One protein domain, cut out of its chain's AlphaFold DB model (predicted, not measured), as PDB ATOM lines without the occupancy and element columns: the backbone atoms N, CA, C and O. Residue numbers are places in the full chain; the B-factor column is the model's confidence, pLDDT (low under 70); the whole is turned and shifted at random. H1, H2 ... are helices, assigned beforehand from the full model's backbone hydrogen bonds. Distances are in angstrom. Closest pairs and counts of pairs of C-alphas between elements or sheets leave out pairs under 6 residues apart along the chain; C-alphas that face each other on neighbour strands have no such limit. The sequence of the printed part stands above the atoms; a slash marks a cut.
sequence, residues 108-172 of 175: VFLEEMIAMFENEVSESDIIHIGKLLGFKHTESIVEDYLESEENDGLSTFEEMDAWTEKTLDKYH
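Overview. This is residues 108 to 172 of the 175 residues of an uncharacterized protein of Sphingobacterium sp. CZ-2 (UniProt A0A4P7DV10). Four helices make a rounded, compact cluster: H1, H2 and H3 fold back one after another, their centres in a triangle, and H4 covers H1 and H3 on the side away from H2. The printed part has 65 residues, of which 47 lie in the four named helices, in the order H1, H2, H3, H4 along the chain; there is no named strand, and the class is all helix. The radius of gyration of the C-alphas is 11.1 A, the spans 30 by 26 by 17 A.

Arrangement. H1, residues 110 to 118, and H2, residues 123 to 133, form a hairpin and only just touch, with 3 pairs of C-alphas within 8 A, Met 113 and Ile 126 closest at 7.1 A. H3, residues 138 to 150, forms a hairpin with H2, touching it with residues 138 to 142 alone; the closest C-alphas, of Gly 130 and Thr 138, are 5.6 A apart. H4, residues 157 to 170, is close but not clearly touching H1, closest C-alphas Leu 110 and Thr 164 at 7.6 A. In the four helices every O i to N i+4 pair is within hydrogen-bond range.

Along the chain. H1 begins at C-alpha 110 (211.521, 182.745, 167.971); H4, 19.6 A long, ends at C-alpha 170 (220.891, 179.363, 160.200).

Size, cuts and confidence. The printed part has no cut and no long link; no printed residue is under 70 in pLDDT.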
ATOM      1  N   VAL A 108     213.706 179.161 171.613       94.50
ATOM      2  CA  VAL A 108     212.343 178.982 172.156       94.50
ATOM      3  C   VAL A 108     211.487 180.251 172.130       94.50
ATOM      4  O   VAL A 108     210.269 180.150 172.257       94.50
ATOM      5  N   PHE A 109     212.099 181.425 171.958       93.94
ATOM      6  CA  PHE A 109     211.416 182.717 171.826       93.94
ATOM      7  C   PHE A 109     211.185 183.141 170.369       93.94
ATOM      8  O   PHE A 109     210.558 184.174 170.139       93.94
ATOM      9  N   LEU A 110     211.666 182.379 169.382       94.56
ATOM     10  CA  LEU A 110     211.521 182.745 167.971       94.56
ATOM     11  C   LEU A 110     210.046 182.850 167.559       94.56
ATOM     12  O   LEU A 110     209.664 183.826 166.921       94.56
ATOM     13  N   GLU A 111     209.207 181.907 167.990       89.38
ATOM     14  CA  GLU A 111     207.758 181.943 167.739       89.38
ATOM     15  C   GLU A 111     207.096 183.201 168.315       89.38
ATOM     16  O   GLU A 111     206.187 183.763 167.715       89.38
ATOM     17  N   GLU A 112     207.581 183.698 169.452       90.62
ATOM     18  CA  GLU A 112     207.065 184.938 170.038       90.62
ATOM     19  C   GLU A 112     207.510 186.170 169.273       90.62
ATOM     20  O   GLU A 112     206.769 187.145 169.187       90.62
ATOM     21  N   MET A 113     208.708 186.127 168.695       92.94
ATOM     22  CA  MET A 113     209.174 187.172 167.794       92.94
ATOM     23  C   MET A 113     208.316 187.234 166.532       92.94
ATOM     24  O   MET A 113     207.893 188.321 166.148       92.94
ATOM     25  N   ILE A 114     207.987 186.080 165.948       92.00
ATOM     26  CA  ILE A 114     207.041 185.976 164.827       92.00
ATOM     27  C   ILE A 114     205.679 186.543 165.241       92.00
ATOM     28  O   ILE A 114     205.136 187.410 164.561       92.00
ATOM     29  N   ALA A 115     205.166 186.146 166.406       90.12
ATOM     30  CA  ALA A 115     203.903 186.666 166.912       90.12
ATOM     31  C   ALA A 115     203.944 188.185 167.174       90.12
ATOM     32  O   ALA A 115     202.901 188.831 167.133       90.12
ATOM     33  N   MET A 116     205.099 188.789 167.469       92.88
ATOM     34  CA  MET A 116     205.223 190.249 167.566       92.88
ATOM     35  C   MET A 116     205.065 190.916 166.191       92.88
ATOM     36  O   MET A 116     204.315 191.886 166.090       92.88
ATOM     37  N   PHE A 117     205.660 190.360 165.129       92.62
ATOM     38  CA  PHE A 117     205.434 190.839 163.758       92.62
ATOM     39  C   PHE A 117     203.961 190.764 163.349       92.62
ATOM     40  O   PHE A 117     203.401 191.755 162.887       92.62
ATOM     41  N   GLU A 118     203.299 189.631 163.602       89.25
ATOM     42  CA  GLU A 118     201.876 189.438 163.272       89.25
ATOM     43  C   GLU A 118     200.941 190.416 164.000       89.25
ATOM     44  O   GLU A 118     199.832 190.686 163.543       89.25
ATOM     45  N   ASN A 119     201.380 190.952 165.142       90.19
ATOM     46  CA  ASN A 119     200.642 191.957 165.906       90.19
ATOM     47  C   ASN A 119     201.080 193.396 165.590       90.19
ATOM     48  O   ASN A 119     200.747 194.305 166.348       90.19
ATOM     49  N   GLU A 120     201.801 193.603 164.485       91.62
ATOM     50  CA  GLU A 120     202.262 194.913 164.012       91.62
ATOM     51  C   GLU A 120     203.152 195.655 165.033       91.62
ATOM     52  O   GLU A 120     203.197 196.889 165.059       91.62
ATOM     53  N   VAL A 121     203.877 194.917 165.884       94.12
ATOM     54  CA  VAL A 121     204.886 195.503 166.778       94.12
ATOM     55  C   VAL A 121     206.021 196.063 165.926       94.12
ATOM     56  O   VAL A 121     206.477 195.422 164.978       94.12
ATOM     57  N   SER A 122     206.494 197.268 166.252       96.25
ATOM     58  CA  SER A 122     207.524 197.915 165.440       96.25
ATOM     59  C   SER A 122     208.850 197.149 165.488       96.25
ATOM     60  O   SER A 122     209.255 196.640 166.534       96.25
ATOM     61  N   GLU A 123     209.584 197.134 164.374       96.31
ATOM     62  CA  GLU A 123     210.914 196.510 164.283       96.31
ATOM     63  C   GLU A 123     211.861 197.006 165.387       96.31
ATOM     64  O   GLU A 123     212.592 196.226 165.999       96.31
ATOM     65  N   SER A 124     211.830 198.312 165.678       97.25
ATOM     66  CA  SER A 124     212.645 198.911 166.736       97.25
ATOM     67  C   SER A 124     212.306 198.367 168.120       97.25
ATOM     68  O   SER A 124     213.220 198.175 168.925       97.25
ATOM     69  N   ASP A 125     211.029 198.091 168.383       97.25
ATOM     70  CA  ASP A 125     210.573 197.544 169.660       97.25
ATOM     71  C   ASP A 125     210.937 196.060 169.773       97.25
ATOM     72  O   ASP A 125     211.459 195.641 170.805       97.25
ATOM     73  N   ILE A 126     210.795 195.284 168.690       97.00
ATOM     74  CA  ILE A 126     211.242 193.881 168.635       97.00
ATOM     75  C   ILE A 126     212.753 193.786 168.900       97.00
ATOM     76  O   ILE A 126     213.204 192.984 169.723       97.00
ATOM     77  N   ILE A 127     213.553 194.645 168.258       97.75
ATOM     78  CA  ILE A 127     215.008 194.710 168.462       97.75
ATOM     79  C   ILE A 127     215.349 195.112 169.902       97.75
ATOM     80  O   ILE A 127     216.272 194.551 170.502       97.75
ATOM     81  N   HIS A 128     214.627 196.082 170.470       97.75
ATOM     82  CA  HIS A 128     214.796 196.499 171.863       97.75
ATOM     83  C   HIS A 128     214.507 195.348 172.832       97.75
ATOM     84  O   HIS A 128     215.333 195.052 173.697       97.75
ATOM     85  N   ILE A 129     213.402 194.631 172.625       97.06
ATOM     86  CA  ILE A 129     213.030 193.450 173.407       97.06
ATOM     87  C   ILE A 129     214.109 192.366 173.307       97.06
ATOM     88  O   ILE A 129     214.563 191.854 174.332       97.06
ATOM     89  N   GLY A 130     214.594 192.054 172.102       97.56
ATOM     90  CA  GLY A 130     215.681 191.087 171.922       97.56
ATOM     91  C   GLY A 130     216.947 191.468 172.692       97.56
ATOM     92  O   GLY A 130     217.549 190.631 173.368       97.56
ATOM     93  N   LYS A 131     217.314 192.757 172.695       97.50
ATOM     94  CA  LYS A 131     218.446 193.269 173.487       97.50
ATOM     95  C   LYS A 131     218.227 193.105 174.988       97.50
ATOM     96  O   LYS A 131     219.158 192.698 175.681       97.50
ATOM     97  N   LEU A 132     217.020 193.380 175.488       97.31
ATOM     98  CA  LEU A 132     216.672 193.172 176.898       97.31
ATOM     99  C   LEU A 132     216.778 191.698 177.302       97.31
ATOM    100  O   LEU A 132     217.292 191.398 178.379       97.31
ATOM    101  N   LEU A 133     216.344 190.785 176.429       96.25
ATOM    102  CA  LEU A 133     216.438 189.336 176.629       96.25
ATOM    103  C   LEU A 133     217.870 188.792 176.456       96.25
ATOM    104  O   LEU A 133     218.143 187.644 176.809       96.25
ATOM    105  N   GLY A 134     218.803 189.615 175.964       96.75
ATOM    106  CA  GLY A 134     220.193 189.229 175.709       96.75
ATOM    107  C   GLY A 134     220.374 188.374 174.452       96.75
ATOM    108  O   GLY A 134     221.355 187.632 174.355       96.75
ATOM    109  N   PHE A 135     219.433 188.455 173.513       97.44
ATOM    110  CA  PHE A 135     219.462 187.742 172.241       97.44
ATOM    111  C   PHE A 135     220.520 188.317 171.310       97.44
ATOM    112  O   PHE A 135     220.751 189.528 171.252       97.44
ATOM    113  N   LYS A 136     221.217 187.423 170.609       96.75
ATOM    114  CA  LYS A 136     222.381 187.789 169.797       96.75
ATOM    115  C   LYS A 136     222.007 188.087 168.357       96.75
ATOM    116  O   LYS A 136     222.741 188.817 167.696       96.75
ATOM    117  N   HIS A 137     220.923 187.491 167.875       98.25
ATOM    118  CA  HIS A 137     220.595 187.434 166.459       98.25
ATOM    119  C   HIS A 137     219.325 188.207 166.109       98.25
ATOM    120  O   HIS A 137     218.971 188.241 164.938       98.25
ATOM    121  N   THR A 138     218.682 188.884 167.069       97.81
ATOM    122  CA  THR A 138     217.409 189.594 166.849       97.81
ATOM    123  C   THR A 138     217.426 190.523 165.641       97.81
ATOM    124  O   THR A 138     216.531 190.426 164.817       97.81
ATOM    125  N   GLU A 139     218.439 191.383 165.490       97.81
ATOM    126  CA  GLU A 139     218.508 192.306 164.342       97.81
ATOM    127  C   GLU A 139     218.547 191.546 163.005       97.81
ATOM    128  O   GLU A 139     217.780 191.853 162.100       97.81
ATOM    129  N   SER A 140     219.367 190.496 162.898       98.00
ATOM    130  CA  SER A 140     219.472 189.697 161.669       98.00
ATOM    131  C   SER A 140     218.228 188.845 161.394       98.00
ATOM    132  O   SER A 140     217.872 188.638 160.239       98.00
ATOM    133  N   ILE A 141     217.559 188.352 162.440       97.62
ATOM    134  CA  ILE A 141     216.294 187.618 162.307       97.62
ATOM    135  C   ILE A 141     215.190 188.556 161.811       97.62
ATOM    136  O   ILE A 141     214.418 188.164 160.941       97.62
ATOM    137  N   VAL A 142     215.137 189.790 162.324       97.12
ATOM    138  CA  VAL A 142     214.184 190.813 161.873       97.12
ATOM    139  C   VAL A 142     214.401 191.134 160.394       97.12
ATOM    140  O   VAL A 142     213.450 191.102 159.623       97.12
ATOM    141  N   GLU A 143     215.649 191.364 159.978       96.50
ATOM    142  CA  GLU A 143     215.988 191.600 158.568       96.50
ATOM    143  C   GLU A 143     215.566 190.428 157.661       96.50
ATOM    144  O   GLU A 143     214.923 190.642 156.633       96.50
ATOM    145  N   ASP A 144     215.873 189.185 158.055       95.50
ATOM    146  CA  ASP A 144     215.500 187.985 157.294       95.50
ATOM    147  C   ASP A 144     213.981 187.781 157.198       95.50
ATOM    148  O   ASP A 144     213.489 187.241 156.200       95.50
ATOM    149  N   TYR A 145     213.244 188.137 158.256       95.38
ATOM    150  CA  TYR A 145     211.788 188.026 158.296       95.38
ATOM    151  C   TYR A 145     211.165 188.968 157.267       95.38
ATOM    152  O   TYR A 145     210.414 188.513 156.407       95.38
ATOM    153  N   LEU A 146     211.561 190.244 157.285       93.62
ATOM    154  CA  LEU A 146     211.065 191.263 156.356       93.62
ATOM    155  C   LEU A 146     211.408 190.923 154.898       93.62
ATOM    156  O   LEU A 146     210.547 191.007 154.028       93.62
ATOM    157  N   GLU A 147     212.633 190.454 154.623       94.25
ATOM    158  CA  GLU A 147     213.000 189.991 153.276       94.25
ATOM    159  C   GLU A 147     212.115 188.816 152.827       94.25
ATOM    160  O   GLU A 147     211.748 188.712 151.656       94.25
ATOM    161  N   SER A 148     211.759 187.912 153.741       92.88
ATOM    162  CA  SER A 148     210.911 186.760 153.414       92.88
ATOM    163  C   SER A 148     209.454 187.169 153.192       92.88
ATOM    164  O   SER A 148     208.828 186.657 152.264       92.88
ATOM    165  N   GLU A 149     208.940 188.115 153.979       88.38
ATOM    166  CA  GLU A 149     207.600 188.689 153.825       88.38
ATOM    167  C   GLU A 149     207.443 189.394 152.467       88.38
ATOM    168  O   GLU A 149     206.493 189.123 151.734       88.38
ATOM    169  N   GLU A 150     208.418 190.219 152.067       89.19
ATOM    170  CA  GLU A 150     208.410 190.923 150.774       89.19
ATOM    171  C   GLU A 150     208.428 189.977 149.560       89.19
ATOM    172  O   GLU A 150     207.970 190.341 148.474       89.19
ATOM    173  N   ASN A 151     208.963 188.766 149.730       88.69
ATOM    174  CA  ASN A 151     209.073 187.753 148.681       88.69
ATOM    175  C   ASN A 151     207.934 186.711 148.715       88.69
ATOM    176  O   ASN A 151     208.091 185.630 148.142       88.69
ATOM    177  N   ASP A 152     206.815 187.018 149.385       76.94
ATOM    178  CA  ASP A 152     205.656 186.133 149.611       76.94
ATOM    179  C   ASP A 152     205.994 184.825 150.364       76.94
ATOM    180  O   ASP A 152     205.178 183.907 150.419       76.94
ATOM    181  N   GLY A 153     207.174 184.728 150.983       76.50
ATOM    182  CA  GLY A 153     207.712 183.509 151.593       76.50
ATOM    183  C   GLY A 153     207.165 183.164 152.979       76.50
ATOM    184  O   GLY A 153     207.739 182.293 153.625       76.50
ATOM    185  N   LEU A 154     206.114 183.855 153.439       87.19
ATOM    186  CA  LEU A 154     205.479 183.709 154.759       87.19
ATOM    187  C   LEU A 154     203.936 183.700 154.674       87.19
ATOM    188  O   LEU A 154     203.250 183.948 155.663       87.19
ATOM    189  N   SER A 155     203.367 183.446 153.492       85.19
ATOM    190  CA  SER A 155     201.923 183.603 153.235       85.19
ATOM    191  C   SER A 155     201.061 182.447 153.763       85.19
ATOM    192  O   SER A 155     199.831 182.557 153.813       85.19
ATOM    193  N   THR A 156     201.677 181.320 154.115       88.75
ATOM    194  CA  THR A 156     201.013 180.097 154.588       88.75
ATOM    195  C   THR A 156     201.663 179.560 155.862       88.75
ATOM    196  O   THR A 156     202.817 179.868 156.161       88.75
ATOM    197  N   PHE A 157     200.937 178.714 156.603       89.25
ATOM    198  CA  PHE A 157     201.485 178.041 157.785       89.25
ATOM    199  C   PHE A 157     202.694 177.172 157.421       89.25
ATOM    200  O   PHE A 157     203.711 177.223 158.101       89.25
ATOM    201  N   GLU A 158     202.634 176.445 156.302       92.12
ATOM    202  CA  GLU A 158     203.745 175.612 155.837       92.12
ATOM    203  C   GLU A 158     204.999 176.431 155.486       92.12
ATOM    204  O   GLU A 158     206.124 175.969 155.692       92.12
ATOM    205  N   GLU A 159     204.821 177.641 154.953       92.25
ATOM    206  CA  GLU A 159     205.919 178.567 154.664       92.25
ATOM    207  C   GLU A 159     206.523 179.154 155.944       92.25
ATOM    208  O   GLU A 159     207.748 179.194 156.069       92.25
ATOM    209  N   MET A 160     205.686 179.529 156.918       92.88
ATOM    210  CA  MET A 160     206.134 180.010 158.228       92.88
ATOM    211  C   MET A 160     206.907 178.932 159.000       92.88
ATOM    212  O   MET A 160     207.978 179.206 159.546       92.88
ATOM    213  N   ASP A 161     206.423 177.687 158.989       92.62
ATOM    214  CA  ASP A 161     207.104 176.548 159.614       92.62
ATOM    215  C   ASP A 161     208.466 176.296 158.952       92.62
ATOM    216  O   ASP A 161     209.490 176.148 159.625       92.62
ATOM    217  N   ALA A 162     208.510 176.304 157.615       93.88
ATOM    218  CA  ALA A 162     209.748 176.121 156.865       93.88
ATOM    219  C   ALA A 162     210.754 177.256 157.115       93.88
ATOM    220  O   ALA A 162     211.961 177.004 157.213       93.88
ATOM    221  N   TRP A 163     210.275 178.498 157.224       95.50
ATOM    222  CA  TRP A 163     211.104 179.644 157.579       95.50
ATOM    223  C   TRP A 163     211.649 179.511 159.001       95.50
ATOM    224  O   TRP A 163     212.854 179.656 159.199       95.50
ATOM    225  N   THR A 164     210.801 179.145 159.963       94.94
ATOM    226  CA  THR A 164     211.183 178.949 161.368       94.94
ATOM    227  C   THR A 164     212.280 177.897 161.487       94.94
ATOM    228  O   THR A 164     213.343 178.170 162.044       94.94
ATOM    229  N   GLU A 165     212.095 176.729 160.869       95.50
ATOM    230  CA  GLU A 165     213.094 175.655 160.857       95.50
ATOM    231  C   GLU A 165     214.424 176.098 160.232       95.50
ATOM    232  O   GLU A 165     215.500 175.849 160.787       95.50
ATOM    233  N   LYS A 166     214.364 176.819 159.105       95.94
ATOM    234  CA  LYS A 166     215.549 177.365 158.433       95.94
ATOM    235  C   LYS A 166     216.266 178.408 159.296       95.94
ATOM    236  O   LYS A 166     217.496 178.421 159.319       95.94
ATOM    237  N   THR A 167     215.528 179.270 159.988       97.12
ATOM    238  CA  THR A 167     216.064 180.307 160.881       97.12
ATOM    239  C   THR A 167     216.728 179.676 162.101       97.12
ATOM    240  O   THR A 167     217.865 180.029 162.430       97.12
ATOM    241  N   LEU A 168     216.084 178.676 162.713       97.25
ATOM    242  CA  LEU A 168     216.664 177.901 163.808       97.25
ATOM    243  C   LEU A 168     218.005 177.266 163.405       97.25
ATOM    244  O   LEU A 168     218.969 177.327 164.172       97.25
ATOM    245  N   ASP A 169     218.098 176.708 162.195       97.19
ATOM    246  CA  ASP A 169     219.339 176.120 161.680       97.19
ATOM    247  C   ASP A 169     220.397 177.187 161.341       97.19
ATOM    248  O   ASP A 169     221.562 177.047 161.727       97.19
ATOM    249  N   LYS A 170     220.003 178.269 160.648       97.75
ATOM    250  CA  LYS A 170     220.891 179.363 160.200       97.75
ATOM    251  C   LYS A 170     221.610 180.031 161.370       97.75
ATOM    252  O   LYS A 170     222.802 180.319 161.263       97.75
ATOM    253  N   TYR A 171     220.896 180.262 162.469       97.75
ATOM    254  CA  TYR A 171     221.422 180.941 163.655       97.75
ATOM    255  C   TYR A 171     221.879 179.979 164.758       97.75
ATOM    256  O   TYR A 171     222.216 180.423 165.853       97.75
ATOM    257  N   HIS A 172     221.942 178.672 164.470       96.81
ATOM    258  CA  HIS A 172     222.368 177.639 165.421       96.81
ATOM    259  C   HIS A 172     221.582 177.686 166.744       96.81
ATOM    260  O   HIS A 172     222.152 177.625 167.834       96.81
TER     261      HIS A 172